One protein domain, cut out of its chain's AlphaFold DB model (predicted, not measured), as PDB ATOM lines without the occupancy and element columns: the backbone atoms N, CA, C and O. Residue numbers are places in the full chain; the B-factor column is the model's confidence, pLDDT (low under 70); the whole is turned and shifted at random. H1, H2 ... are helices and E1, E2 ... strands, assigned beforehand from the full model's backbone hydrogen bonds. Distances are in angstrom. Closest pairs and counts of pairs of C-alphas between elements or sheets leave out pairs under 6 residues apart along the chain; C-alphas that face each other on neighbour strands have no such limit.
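This is residues 190 to 272 and 333 to 349 of the 350 residues of the protein "Mrr_cat domain-containing protein" of Rhodopirellula sp. MGV (UniProt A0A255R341). A small sheet of three strands has one helix, H2, running slantwise over one face, and a second, H5, meets H2 at a steep angle and grazes the sheet near its edge strand E1. The inner strand E3 runs on past both neighbours at residues 268 to 272, where H3 sits beside it, while H4 and the long loop of residues 195 to 205 lie toward the other end. The printed part has 100 residues, with five named helices and three named strands in the order E1 H1 H2 H3 E2 H4 E3 H5; the sheet's order is E1 - E3 - E2, antiparallel throughout, and the class is mixed, helices and strands. It is compact, with a radius of gyration of the C-alphas of 14.2 A, and only just elongated, spanning 44 by 29 by 22 A.

E1, residues 190 to 194, is antiparallel to E3, residues 262 to 272, with N 191 and O 266 within hydrogen-bond range at 2.8 A. H1, residues 206 to 210, and H2, residues 219 to 231, only just touch, only at the corner by their link, with 3 pairs of C-alphas within 8 A, closest Phe 210 and Ile 219 at 4.8 A. H2 is on the sheet at a height of 9.8 A, over E3 and over E2, residues 247 to 252. H3, residues 236 to 245, stands at the sheet's level; its closest C-alpha pair with E3 is Ala 243 and Asp 269, 4.5 A. E2 is antiparallel to E3, with N 249 and O 265 at 2.7 A. H4, residues 254 to 257, is not on the sheet. H5, residues 335 to 347, touches H2 with residues 335 to 339 alone, closest C-alphas Ala 224 and Ser 335 at 5.9 A, at a steep tilt of 62 degrees, opposite ways. E1 and H5 are near each other. Every O i to N i+4 pair is within hydrogen-bond range in H1, H2 and H3, and 5 of 9 are in H5; H4 is too short for one.

E1 begins at C-alpha 190 (119.738, 112.982, 137.812) and is 13.2 A long. H1 measures 6.2 A, H2 18.1 A, H3 14.3 A, E2 16.7 A and H4 5.4 A. E3 measures 31.3 A and ends at C-alpha 272 (114.694, 98.228, 133.129). H5 measures 19.5 A and ends at C-alpha 347 (112.072, 123.402, 131.676).

The C-alphas farthest apart, Ser 201 and Asn 237, are 44.9 A apart. Residues 273 to 332 are cut out, with 14.6 A between C-alphas 272 and 333. The link E1 to H1 is long. The model's pLDDT is under 70 at residues 333 to 349.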
ATOM      1  N   PHE A 190     119.312 111.935 136.905       83.88
ATOM      2  CA  PHE A 190     119.738 112.982 137.812       83.88
ATOM      3  C   PHE A 190     118.529 113.576 138.509       83.88
ATOM      4  O   PHE A 190     117.442 113.705 137.951       83.88
ATOM      5  N   LYS A 191     118.723 113.980 139.749       87.12
ATOM      6  CA  LYS A 191     117.845 114.920 140.416       87.12
ATOM      7  C   LYS A 191     118.723 116.047 140.911       87.12
ATOM      8  O   LYS A 191     119.610 115.820 141.728       87.12
ATOM      9  N   LEU A 192     118.478 117.237 140.386       87.62
ATOM     10  CA  LEU A 192     119.136 118.452 140.828       87.62
ATOM     11  C   LEU A 192     118.238 119.152 141.839       87.62
ATOM     12  O   LEU A 192     117.018 119.202 141.676       87.62
ATOM     13  N   SER A 193     118.846 119.673 142.891       88.81
ATOM     14  CA  SER A 193     118.177 120.474 143.904       88.81
ATOM     15  C   SER A 193     119.081 121.617 144.319       88.81
ATOM     16  O   SER A 193     120.287 121.438 144.461       88.81
ATOM     17  N   LEU A 194     118.495 122.783 144.542       88.88
ATOM     18  CA  LEU A 194     119.182 123.906 145.160       88.88
ATOM     19  C   LEU A 194     118.701 124.015 146.603       88.88
ATOM     20  O   LEU A 194     117.502 123.920 146.858       88.88
ATOM     21  N   ASP A 195     119.632 124.203 147.534       87.94
ATOM     22  CA  ASP A 195     119.289 124.348 148.956       87.94
ATOM     23  C   ASP A 195     118.502 125.642 149.235       87.94
ATOM     24  O   ASP A 195     117.770 125.723 150.220       87.94
ATOM     25  N   GLN A 196     118.666 126.662 148.387       88.25
ATOM     26  CA  GLN A 196     117.933 127.929 148.440       88.25
ATOM     27  C   GLN A 196     117.706 128.459 147.025       88.25
ATOM     28  O   GLN A 196     118.464 128.133 146.104       88.25
ATOM     29  N   ASP A 197     116.706 129.324 146.872       86.44
ATOM     30  CA  ASP A 197     116.412 129.965 145.595       86.44
ATOM     31  C   ASP A 197     117.582 130.837 145.121       86.44
ATOM     32  O   ASP A 197     118.211 131.576 145.888       86.44
ATOM     33  N   LEU A 198     117.877 130.748 143.825       86.25
ATOM     34  CA  LEU A 198     118.838 131.633 143.180       86.25
ATOM     35  C   LEU A 198     118.181 132.981 142.848       86.25
ATOM     36  O   LEU A 198     116.978 133.031 142.578       86.25
ATOM     37  N   PRO A 199     118.948 134.086 142.815       85.94
ATOM     38  CA  PRO A 199     118.424 135.378 142.391       85.94
ATOM     39  C   PRO A 199     117.892 135.300 140.952       85.94
ATOM     40  O   PRO A 199     118.662 135.152 140.001       85.94
ATOM     41  N   SER A 200     116.576 135.443 140.779       85.31
ATOM     42  CA  SER A 200     115.898 135.329 139.475       85.31
ATOM     43  C   SER A 200     116.348 136.371 138.443       85.31
ATOM     44  O   SER A 200     116.141 136.203 137.242       85.31
ATOM     45  N   SER A 201     116.990 137.453 138.889       87.44
ATOM     46  CA  SER A 201     117.593 138.461 138.016       87.44
ATOM     47  C   SER A 201     118.801 137.938 137.234       87.44
ATOM     48  O   SER A 201     119.063 138.444 136.144       87.44
ATOM     49  N   GLN A 202     119.514 136.942 137.771       84.25
ATOM     50  CA  GLN A 202     120.753 136.406 137.205       84.25
ATOM     51  C   GLN A 202     120.579 134.999 136.620       84.25
ATOM     52  O   GLN A 202     121.269 134.663 135.664       84.25
ATOM     53  N   PHE A 203     119.649 134.203 137.155       87.69
ATOM     54  CA  PHE A 203     119.426 132.816 136.740       87.69
ATOM     55  C   PHE A 203     117.990 132.643 136.265       87.69
ATOM     56  O   PHE A 203     117.051 132.715 137.058       87.69
ATOM     57  N   ARG A 204     117.821 132.435 134.961       86.31
ATOM     58  CA  ARG A 204     116.517 132.204 134.323       86.31
ATOM     59  C   ARG A 204     116.348 130.755 133.897       86.31
ATOM     60  O   ARG A 204     115.226 130.268 133.807       86.31
ATOM     61  N   THR A 205     117.459 130.087 133.620       86.44
ATOM     62  CA  THR A 205     117.518 128.733 133.087       86.44
ATOM     63  C   THR A 205     118.534 127.899 133.858       86.44
ATOM     64  O   THR A 205     119.385 128.419 134.580       86.44
ATOM     65  N   TRP A 206     118.463 126.580 133.691       84.44
ATOM     66  CA  TRP A 206     119.497 125.689 134.211       84.44
ATOM     67  C   TRP A 206     120.836 125.847 133.491       84.44
ATOM     68  O   TRP A 206     121.865 125.630 134.122       84.44
ATOM     69  N   ASP A 207     120.844 126.283 132.228       88.00
ATOM     70  CA  ASP A 207     122.089 126.586 131.515       88.00
ATOM     71  C   ASP A 207     122.880 127.697 132.215       88.00
ATOM     72  O   ASP A 207     124.091 127.562 132.379       88.00
ATOM     73  N   ASP A 208     122.194 128.712 132.759       89.81
ATOM     74  CA  ASP A 208     122.843 129.771 133.545       89.81
ATOM     75  C   ASP A 208     123.572 129.198 134.773       89.81
ATOM     76  O   ASP A 208     124.639 129.679 135.152       89.81
ATOM     77  N   VAL A 209     123.008 128.157 135.399       88.81
ATOM     78  CA  VAL A 209     123.632 127.452 136.529       88.81
ATOM     79  C   VAL A 209     124.780 126.570 136.041       88.81
ATOM     80  O   VAL A 209     125.838 126.550 136.659       88.81
ATOM     81  N   PHE A 210     124.604 125.849 134.935       90.31
ATOM     82  CA  PHE A 210     125.614 124.937 134.394       90.31
ATOM     83  C   PHE A 210     126.851 125.645 133.835       90.31
ATOM     84  O   PHE A 210     127.933 125.052 133.819       90.31
ATOM     85  N   ASP A 211     126.707 126.902 133.428       92.06
ATOM     86  CA  ASP A 211     127.800 127.741 132.939       92.06
ATOM     87  C   ASP A 211     128.551 128.472 134.060       92.06
ATOM     88  O   ASP A 211     129.618 129.049 133.815       92.06
ATOM     89  N   LEU A 212     128.058 128.410 135.306       92.94
ATOM     90  CA  LEU A 212     128.818 128.878 136.463       92.94
ATOM     91  C   LEU A 212     130.146 128.137 136.553       92.94
ATOM     92  O   LEU A 212     130.208 126.920 136.392       92.94
ATOM     93  N   ARG A 213     131.214 128.881 136.847       94.62
ATOM     94  CA  ARG A 213     132.570 128.339 136.938       94.62
ATOM     95  C   ARG A 213     133.034 128.242 138.378       94.62
ATOM     96  O   ARG A 213     133.212 129.272 139.025       94.62
ATOM     97  N   ILE A 214     133.312 127.031 138.840       93.00
ATOM     98  CA  ILE A 214     133.953 126.761 140.128       93.00
ATOM     99  C   ILE A 214     135.421 126.477 139.847       93.00
ATOM    100  O   ILE A 214     135.741 125.590 139.066       93.00
ATOM    101  N   GLU A 215     136.312 127.272 140.442       93.19
ATOM    102  CA  GLU A 215     137.766 127.123 140.248       93.19
ATOM    103  C   GLU A 215     138.181 127.157 138.761       93.19
ATOM    104  O   GLU A 215     139.158 126.547 138.345       93.19
ATOM    105  N   GLY A 216     137.429 127.905 137.947       93.38
ATOM    106  CA  GLY A 216     137.663 128.048 136.508       93.38
ATOM    107  C   GLY A 216     136.976 126.994 135.635       93.38
ATOM    108  O   GLY A 216     136.844 127.240 134.435       93.38
ATOM    109  N   GLN A 217     136.465 125.901 136.206       93.88
ATOM    110  CA  GLN A 217     135.767 124.834 135.484       93.88
ATOM    111  C   GLN A 217     134.245 125.056 135.519       93.88
ATOM    112  O   GLN A 217     133.697 125.310 136.596       93.88
ATOM    113  N   PRO A 218     133.532 125.005 134.379       94.50
ATOM    114  CA  PRO A 218     132.082 125.146 134.367       94.50
ATOM    115  C   PRO A 218     131.402 123.939 135.033       94.50
ATOM    116  O   PRO A 218     131.861 122.804 134.903       94.50
ATOM    117  N   ILE A 219     130.277 124.164 135.714       91.31
ATOM    118  CA  ILE A 219     129.539 123.112 136.430       91.31
ATOM    119  C   ILE A 219     129.158 121.955 135.499       91.31
ATOM    120  O   ILE A 219     129.218 120.808 135.930       91.31
ATOM    121  N   ARG A 220     128.831 122.207 134.224       91.44
ATOM    122  CA  ARG A 220     128.566 121.130 133.246       91.44
ATOM    123  C   ARG A 220     129.720 120.133 133.093       91.44
ATOM    124  O   ARG A 220     129.458 118.945 132.945       91.44
ATOM    125  N   GLU A 221     130.969 120.591 133.149       90.56
ATOM    126  CA  GLU A 221     132.140 119.707 133.070       90.56
ATOM    127  C   GLU A 221     132.319 118.936 134.381       90.56
ATOM    128  O   GLU A 221     132.519 117.728 134.353       90.56
ATOM    129  N   ILE A 222     132.114 119.591 135.530       91.19
ATOM    130  CA  ILE A 222     132.132 118.922 136.843       91.19
ATOM    131  C   ILE A 222     131.052 117.828 136.909       91.19
ATOM    132  O   ILE A 222     131.284 116.739 137.430       91.19
ATOM    133  N   LEU A 223     129.858 118.094 136.372       88.19
ATOM    134  CA  LEU A 223     128.774 117.114 136.282       88.19
ATOM    135  C   LEU A 223     129.136 115.939 135.369       88.19
ATOM    136  O   LEU A 223     128.811 114.802 135.710       88.19
ATOM    137  N   ALA A 224     129.805 116.201 134.243       87.31
ATOM    138  CA  ALA A 224     130.313 115.153 133.365       87.31
ATOM    139  C   ALA A 224     131.343 114.275 134.097       87.31
ATOM    140  O   ALA A 224     131.204 113.056 134.081       87.31
ATOM    141  N   ASP A 225     132.273 114.871 134.847       89.81
ATOM    142  CA  ASP A 225     133.263 114.133 135.641       89.81
ATOM    143  C   ASP A 225     132.605 113.276 136.738       89.81
ATOM    144  O   ASP A 225     132.981 112.123 136.959       89.81
ATOM    145  N   ILE A 226     131.596 113.817 137.434       88.94
ATOM    146  CA  ILE A 226     130.816 113.070 138.432       88.94
ATOM    147  C   ILE A 226     130.102 111.884 137.773       88.94
ATOM    148  O   ILE A 226     130.043 110.791 138.346       88.94
ATOM    149  N   LEU A 227     129.549 112.088 136.578       84.44
ATOM    150  CA  LEU A 227     128.858 111.049 135.830       84.44
ATOM    151  C   LEU A 227     129.825 109.949 135.371       84.44
ATOM    152  O   LEU A 227     129.518 108.769 135.548       84.44
ATOM    153  N   ASP A 228     130.998 110.317 134.868       84.50
ATOM    154  CA  ASP A 228     132.039 109.370 134.473       84.50
ATOM    155  C   ASP A 228     132.521 108.552 135.685       84.50
ATOM    156  O   ASP A 228     132.663 107.329 135.609       84.50
ATOM    157  N   GLN A 229     132.672 109.186 136.856       85.62
ATOM    158  CA  GLN A 229     132.980 108.489 138.112       85.62
ATOM    159  C   GLN A 229     131.862 107.537 138.550       85.62
ATOM    160  O   GLN A 229     132.139 106.424 139.004       85.62
ATOM    161  N   TYR A 230     130.600 107.955 138.427       83.44
ATOM    162  CA  TYR A 230     129.445 107.109 138.725       83.44
ATOM    163  C   TYR A 230     129.421 105.874 137.813       83.44
ATOM    164  O   TYR A 230     129.222 104.750 138.270       83.44
ATOM    165  N   GLN A 231     129.699 106.066 136.526       78.25
ATOM    166  CA  GLN A 231     129.701 105.005 135.521       78.25
ATOM    167  C   GLN A 231     130.912 104.082 135.608       78.25
ATOM    168  O   GLN A 231     130.800 102.903 135.273       78.25
ATOM    169  N   GLY A 232     132.042 104.585 136.112       79.69
ATOM    170  CA  GLY A 232     133.237 103.796 136.402       79.69
ATOM    171  C   GLY A 232     133.019 102.691 137.442       79.69
ATOM    172  O   GLY A 232     133.887 101.828 137.602       79.69
ATOM    173  N   CYS A 233     131.866 102.667 138.125       76.31
ATOM    174  CA  CYS A 233     131.460 101.593 139.024       76.31
ATOM    175  C   CYS A 233     131.253 100.272 138.257       76.31
ATOM    176  O   CYS A 233     130.174  99.974 137.744       76.31
ATOM    177  N   LYS A 234     132.316  99.461 138.187       74.38
ATOM    178  CA  LYS A 234     132.302  98.122 137.567       74.38
ATOM    179  C   LYS A 234     131.695  97.047 138.473       74.38
ATOM    180  O   LYS A 234     131.414  95.944 138.011       74.38
ATOM    181  N   ASN A 235     131.537  97.334 139.766       81.00
ATOM    182  CA  ASN A 235     130.991  96.382 140.720       81.00
ATOM    183  C   ASN A 235     129.461  96.386 140.644       81.00
ATOM    184  O   ASN A 235     128.801  97.343 141.043       81.00
ATOM    185  N   LEU A 236     128.896  95.282 140.158       77.88
ATOM    186  CA  LEU A 236     127.456  95.144 139.983       77.88
ATOM    187  C   LEU A 236     126.676  95.258 141.301       77.88
ATOM    188  O   LEU A 236     125.606  95.851 141.298       77.88
ATOM    189  N   ASN A 237     127.197  94.745 142.424       79.25
ATOM    190  CA  ASN A 237     126.529  94.870 143.729       79.25
ATOM    191  C   ASN A 237     126.468  96.327 144.184       79.25
ATOM    192  O   ASN A 237     125.434  96.793 144.660       79.25
ATOM    193  N   GLU A 238     127.577  97.046 144.021       82.38
ATOM    194  CA  GLU A 238     127.644  98.463 144.360       82.38
ATOM    195  C   GLU A 238     126.664  99.262 143.499       82.38
ATOM    196  O   GLU A 238     125.861 100.031 144.027       82.38
ATOM    197  N   ARG A 239     126.652  99.013 142.185       81.88
ATOM    198  CA  ARG A 239     125.730  99.679 141.263       81.88
ATOM    199  C   ARG A 239     124.269  99.319 141.525       81.88
ATOM    200  O   ARG A 239     123.414 100.192 141.482       81.88
ATOM    201  N   TRP A 240     123.974  98.069 141.875       84.94
ATOM    202  CA  TRP A 240     122.633  97.639 142.281       84.94
ATOM    203  C   TRP A 240     122.141  98.408 143.513       84.94
ATOM    204  O   TRP A 240     121.009  98.893 143.546       84.94
ATOM    205  N   GLY A 241     123.011  98.582 144.513       85.00
ATOM    206  CA  GLY A 241     122.730  99.416 145.682       85.00
ATOM    207  C   GLY A 241     122.528 100.891 145.317       85.00
ATOM    208  O   GLY A 241     121.568 101.517 145.773       85.00
ATOM    209  N   GLN A 242     123.380 101.433 144.443       84.88
ATOM    210  CA  GLN A 242     123.268 102.807 143.946       84.88
ATOM    211  C   GLN A 242     121.992 103.032 143.124       84.88
ATOM    212  O   GLN A 242     121.389 104.094 143.231       84.88
ATOM    213  N   ALA A 243     121.534 102.051 142.350       85.56
ATOM    214  CA  ALA A 243     120.279 102.136 141.610       85.56
ATOM    215  C   ALA A 243     119.063 102.247 142.544       85.56
ATOM    216  O   ALA A 243     118.103 102.946 142.227       85.56
ATOM    217  N   ARG A 244     119.119 101.606 143.721       84.62
ATOM    218  CA  ARG A 244     118.057 101.666 144.741       84.62
ATOM    219  C   ARG A 244     118.016 102.994 145.486       84.62
ATOM    220  O   ARG A 244     116.944 103.557 145.675       84.62
ATOM    221  N   ILE A 245     119.170 103.449 145.968       86.06
ATOM    222  CA  ILE A 245     119.250 104.561 146.929       86.06
ATOM    223  C   ILE A 245     119.576 105.886 146.227       86.06
ATOM    224  O   ILE A 245     119.247 106.966 146.715       86.06
ATOM    225  N   GLY A 246     120.197 105.810 145.054       87.75
ATOM    226  CA  GLY A 246     120.907 106.922 144.448       87.75
ATOM    227  C   GLY A 246     122.249 107.186 145.134       87.75
ATOM    228  O   GLY A 246     122.540 106.709 146.231       87.75
ATOM    229  N   ARG A 247     123.086 107.975 144.472       88.81
ATOM    230  CA  ARG A 247     124.338 108.512 144.990       88.81
ATOM    231  C   ARG A 247     124.240 110.030 144.997       88.81
ATOM    232  O   ARG A 247     124.056 110.650 143.951       88.81
ATOM    233  N   GLY A 248     124.312 110.604 146.192       90.38
ATOM    234  CA  GLY A 248     124.291 112.046 146.396       90.38
ATOM    235  C   GLY A 248     125.672 112.663 146.196       90.38
ATOM    236  O   GLY A 248     126.673 112.125 146.663       90.38
ATOM    237  N   PHE A 249     125.699 113.815 145.545       91.06
ATOM    238  CA  PHE A 249     126.834 114.710 145.407       91.06
ATOM    239  C   PHE A 249     126.368 116.123 145.749       91.06
ATOM    240  O   PHE A 249     125.188 116.462 145.631       91.06
ATOM    241  N   THR A 250     127.291 116.963 146.195       93.00
ATOM    242  CA  THR A 250     126.989 118.356 146.509       93.00
ATOM    243  C   THR A 250     128.096 119.230 145.968       93.00
ATOM    244  O   THR A 250     129.270 118.994 146.245       93.00
ATOM    245  N   ILE A 251     127.705 120.241 145.204       90.88
ATOM    246  CA  ILE A 251     128.596 121.262 144.677       90.88
ATOM    247  C   ILE A 251     128.327 122.556 145.446       90.88
ATOM    248  O   ILE A 251     127.192 123.035 145.501       90.88
ATOM    249  N   ASP A 252     129.366 123.114 146.064       91.31
ATOM    250  CA  ASP A 252     129.275 124.376 146.797       91.31
ATOM    251  C   ASP A 252     129.355 125.562 145.825       91.31
ATOM    252  O   ASP A 252     130.383 125.780 145.181       91.31
ATOM    253  N   LEU A 253     128.268 126.332 145.719       89.69
ATOM    254  CA  LEU A 253     128.182 127.491 144.829       89.69
ATOM    255  C   LEU A 253     128.704 128.774 145.490       89.69
ATOM    256  O   LEU A 253     128.767 129.819 144.836       89.69
ATOM    257  N   ALA A 254     129.101 128.722 146.767       87.94
ATOM    258  CA  ALA A 254     129.506 129.904 147.519       87.94
ATOM    259  C   ALA A 254     130.694 130.635 146.900       87.94
ATOM    260  O   ALA A 254     130.735 131.865 146.901       87.94
ATOM    261  N   LYS A 255     131.620 129.878 146.301       83.62
ATOM    262  CA  LYS A 255     132.805 130.418 145.624       83.62
ATOM    263  C   LYS A 255     132.466 131.268 144.394       83.62
ATOM    264  O   LYS A 255     133.277 132.098 144.004       83.62
ATOM    265  N   CYS A 256     131.294 131.068 143.791       85.00
ATOM    266  CA  CYS A 256     130.901 131.723 142.540       85.00
ATOM    267  C   CYS A 256     129.859 132.818 142.753       85.00
ATOM    268  O   CYS A 256     129.852 133.809 142.030       85.00
ATOM    269  N   LEU A 257     128.959 132.622 143.720       83.06
ATOM    270  CA  LEU A 257     127.775 133.462 143.894       83.06
ATOM    271  C   LEU A 257     127.845 134.377 145.119       83.06
ATOM    272  O   LEU A 257     126.948 135.191 145.308       83.06
ATOM    273  N   ASN A 258     128.873 134.243 145.967       84.56
ATOM    274  CA  ASN A 258     128.922 134.876 147.292       84.56
ATOM    275  C   ASN A 258     127.678 134.567 148.160       84.56
ATOM    276  O   ASN A 258     127.335 135.326 149.065       84.56
ATOM    277  N   THR A 259     126.992 133.450 147.898       83.94
ATOM    278  CA  THR A 259     125.848 132.957 148.682       83.94
ATOM    279  C   THR A 259     126.218 131.668 149.416       83.94
ATOM    280  O   THR A 259     127.278 131.109 149.188       83.94
ATOM    281  N   ARG A 260     125.368 131.154 150.313       87.81
ATOM    282  CA  ARG A 260     125.571 129.819 150.927       87.81
ATOM    283  C   ARG A 260     124.876 128.703 150.141       87.81
ATOM    284  O   ARG A 260     124.532 127.671 150.713       87.81
ATOM    285  N   ASN A 261     124.629 128.926 148.853       88.31
ATOM    286  CA  ASN A 261     123.846 128.005 148.046       88.31
ATOM    287  C   ASN A 261     124.674 126.785 147.671       88.31
ATOM    288  O   ASN A 261     125.861 126.879 147.362       88.31
ATOM    289  N   ARG A 262     124.017 125.632 147.674       92.06
ATOM    290  CA  ARG A 262     124.597 124.366 147.248       92.06
ATOM    291  C   ARG A 262     123.712 123.761 146.180       92.06
ATOM    292  O   ARG A 262     122.487 123.823 146.277       92.06
ATOM    293  N   LEU A 263     124.354 123.185 145.176       91.56
ATOM    294  CA  LEU A 263     123.709 122.350 144.182       91.56
ATOM    295  C   LEU A 263     123.829 120.898 144.645       91.56
ATOM    296  O   LEU A 263     124.896 120.286 144.569       91.56
ATOM    297  N   GLY A 264     122.731 120.366 145.165       91.75
ATOM    298  CA  GLY A 264     122.563 118.945 145.419       91.75
ATOM    299  C   GLY A 264     122.304 118.205 144.112       91.75
ATOM    300  O   GLY A 264     121.476 118.615 143.300       91.75
ATOM    301  N   ILE A 265     123.016 117.104 143.910       90.12
ATOM    302  CA  ILE A 265     122.863 116.216 142.762       90.12
ATOM    303  C   ILE A 265     122.642 114.823 143.321       90.12
ATOM    304  O   ILE A 265     123.465 114.319 144.074       90.12
ATOM    305  N   VAL A 266     121.552 114.172 142.952       90.19
ATOM    306  CA  VAL A 266     121.343 112.755 143.253       90.19
ATOM    307  C   VAL A 266     121.320 112.002 141.937       90.19
ATOM    308  O   VAL A 266     120.478 112.281 141.088       90.19
ATOM    309  N   ILE A 267     122.249 111.065 141.769       88.06
ATOM    310  CA  ILE A 267     122.315 110.185 140.602       88.06
ATOM    311  C   ILE A 267     121.736 108.832 140.991       88.06
ATOM    312  O   ILE A 267     122.266 108.173 141.880       88.06
ATOM    313  N   SER A 268     120.665 108.400 140.343       88.25
ATOM    314  CA  SER A 268     120.115 107.048 140.482       88.25
ATOM    315  C   SER A 268     119.967 106.406 139.113       88.25
ATOM    316  O   SER A 268     119.902 107.106 138.115       88.25
ATOM    317  N   ASP A 269     119.899 105.084 139.026       88.81
ATOM    318  CA  ASP A 269     119.631 104.421 137.750       88.81
ATOM    319  C   ASP A 269     118.122 104.159 137.606       88.81
ATOM    320  O   ASP A 269     117.476 103.584 138.484       88.81
ATOM    321  N   ARG A 270     117.540 104.522 136.460       88.25
ATOM    322  CA  ARG A 270     116.305 103.894 135.985       88.25
ATOM    323  C   ARG A 270     116.667 102.490 135.540       88.25
ATOM    324  O   ARG A 270     117.338 102.318 134.523       88.25
ATOM    325  N   VAL A 271     116.188 101.504 136.283       89.31
ATOM    326  CA  VAL A 271     116.425 100.111 135.933       89.31
ATOM    327  C   VAL A 271     115.273  99.585 135.097       89.31
ATOM    328  O   VAL A 271     114.107  99.679 135.480       89.31
ATOM    329  N   ARG A 272     115.612  99.014 133.945       87.81
ATOM    330  CA  ARG A 272     114.694  98.228 133.129       87.81
ATOM    331  C   ARG A 272     115.116  96.773 133.147       87.81
ATOM    332  O   ARG A 272     116.306  96.476 133.165       87.81
ATOM    333  N   CYS A 333     125.277 105.419 128.457       53.94
ATOM    334  CA  CYS A 333     125.633 106.805 128.662       53.94
ATOM    335  C   CYS A 333     126.161 107.458 127.393       53.94
ATOM    336  O   CYS A 333     127.041 106.939 126.713       53.94
ATOM    337  N   ASN A 334     125.669 108.661 127.142       55.31
ATOM    338  CA  ASN A 334     126.404 109.646 126.381       55.31
ATOM    339  C   ASN A 334     126.469 110.890 127.270       55.31
ATOM    340  O   ASN A 334     125.474 111.600 127.411       55.31
ATOM    341  N   SER A 335     127.589 111.078 127.976       56.28
ATOM    342  CA  SER A 335     127.727 112.082 129.044       56.28
ATOM    343  C   SER A 335     127.429 113.504 128.557       56.28
ATOM    344  O   SER A 335     126.767 114.267 129.258       56.28
ATOM    345  N   ALA A 336     127.789 113.824 127.311       53.44
ATOM    346  CA  ALA A 336     127.497 115.115 126.687       53.44
ATOM    347  C   ALA A 336     126.004 115.309 126.344       53.44
ATOM    348  O   ALA A 336     125.442 116.392 126.539       53.44
ATOM    349  N   SER A 337     125.330 114.260 125.862       55.34
ATOM    350  CA  SER A 337     123.900 114.322 125.525       55.34
ATOM    351  C   SER A 337     123.022 114.324 126.775       55.34
ATOM    352  O   SER A 337     122.037 115.055 126.817       55.34
ATOM    353  N   ALA A 338     123.413 113.581 127.815       56.53
ATOM    354  CA  ALA A 338     122.647 113.446 129.051       56.53
ATOM    355  C   ALA A 338     122.480 114.780 129.794       56.53
ATOM    356  O   ALA A 338     121.393 115.051 130.294       56.53
ATOM    357  N   VAL A 339     123.516 115.627 129.836       57.50
ATOM    358  CA  VAL A 339     123.443 116.961 130.465       57.50
ATOM    359  C   VAL A 339     122.550 117.907 129.649       57.50
ATOM    360  O   VAL A 339     121.736 118.638 130.212       57.50
ATOM    361  N   THR A 340     122.649 117.844 128.319       55.81
ATOM    362  CA  THR A 340     121.909 118.723 127.397       55.81
ATOM    363  C   THR A 340     120.411 118.388 127.354       55.81
ATOM    364  O   THR A 340     119.563 119.276 127.420       55.81
ATOM    365  N   GLU A 341     120.059 117.101 127.305       55.94
ATOM    366  CA  GLU A 341     118.667 116.630 127.296       55.94
ATOM    367  C   GLU A 341     117.964 116.889 128.644       55.94
ATOM    368  O   GLU A 341     116.753 117.124 128.699       55.94
ATOM    369  N   PHE A 342     118.732 116.937 129.739       54.66
ATOM    370  CA  PHE A 342     118.223 117.270 131.070       54.66
ATOM    371  C   PHE A 342     117.753 118.719 131.188       54.66
ATOM    372  O   PHE A 342     116.693 118.972 131.770       54.66
ATOM    373  N   GLY A 343     118.510 119.660 130.611       52.94
ATOM    374  CA  GLY A 343     118.126 121.074 130.563       52.94
ATOM    375  C   GLY A 343     116.734 121.259 129.952       52.94
ATOM    376  O   GLY A 343     115.912 121.997 130.491       52.94
ATOM    377  N   ALA A 344     116.417 120.489 128.906       47.16
ATOM    378  CA  ALA A 344     115.119 120.528 128.237       47.16
ATOM    379  C   ALA A 344     113.967 119.919 129.067       47.16
ATOM    380  O   ALA A 344     112.862 120.459 129.069       47.16
ATOM    381  N   GLN A 345     114.195 118.818 129.799       46.19
ATOM    382  CA  GLN A 345     113.133 118.143 130.570       46.19
ATOM    383  C   GLN A 345     112.718 118.895 131.841       46.19
ATOM    384  O   GLN A 345     111.548 118.840 132.227       46.19
ATOM    385  N   VAL A 346     113.647 119.593 132.501       46.03
ATOM    386  CA  VAL A 346     113.325 120.372 133.708       46.03
ATOM    387  C   VAL A 346     112.551 121.648 133.357       46.03
ATOM    388  O   VAL A 346     111.644 122.024 134.095       46.03
ATOM    389  N   LEU A 347     112.825 122.253 132.196       39.66
ATOM    390  CA  LEU A 347     112.072 123.402 131.676       39.66
ATOM    391  C   LEU A 347     110.626 123.064 131.278       39.66
ATOM    392  O   LEU A 347     109.803 123.963 131.192       39.66
ATOM    393  N   ALA A 348     110.297 121.791 131.042       32.47
ATOM    394  CA  ALA A 348     108.940 121.364 130.690       32.47
ATOM    395  C   ALA A 348     108.037 121.079 131.911       32.47
ATOM    396  O   ALA A 348     106.859 120.769 131.737       32.47
ATOM    397  N   ARG A 349     108.586 121.101 133.136       36.34
ATOM    398  CA  ARG A 349     107.868 120.768 134.384       36.34
ATOM    399  C   ARG A 349     107.682 121.941 135.349       36.34
ATOM    400  O   ARG A 349     106.958 121.768 136.329       36.34
TER     401      ARG A 349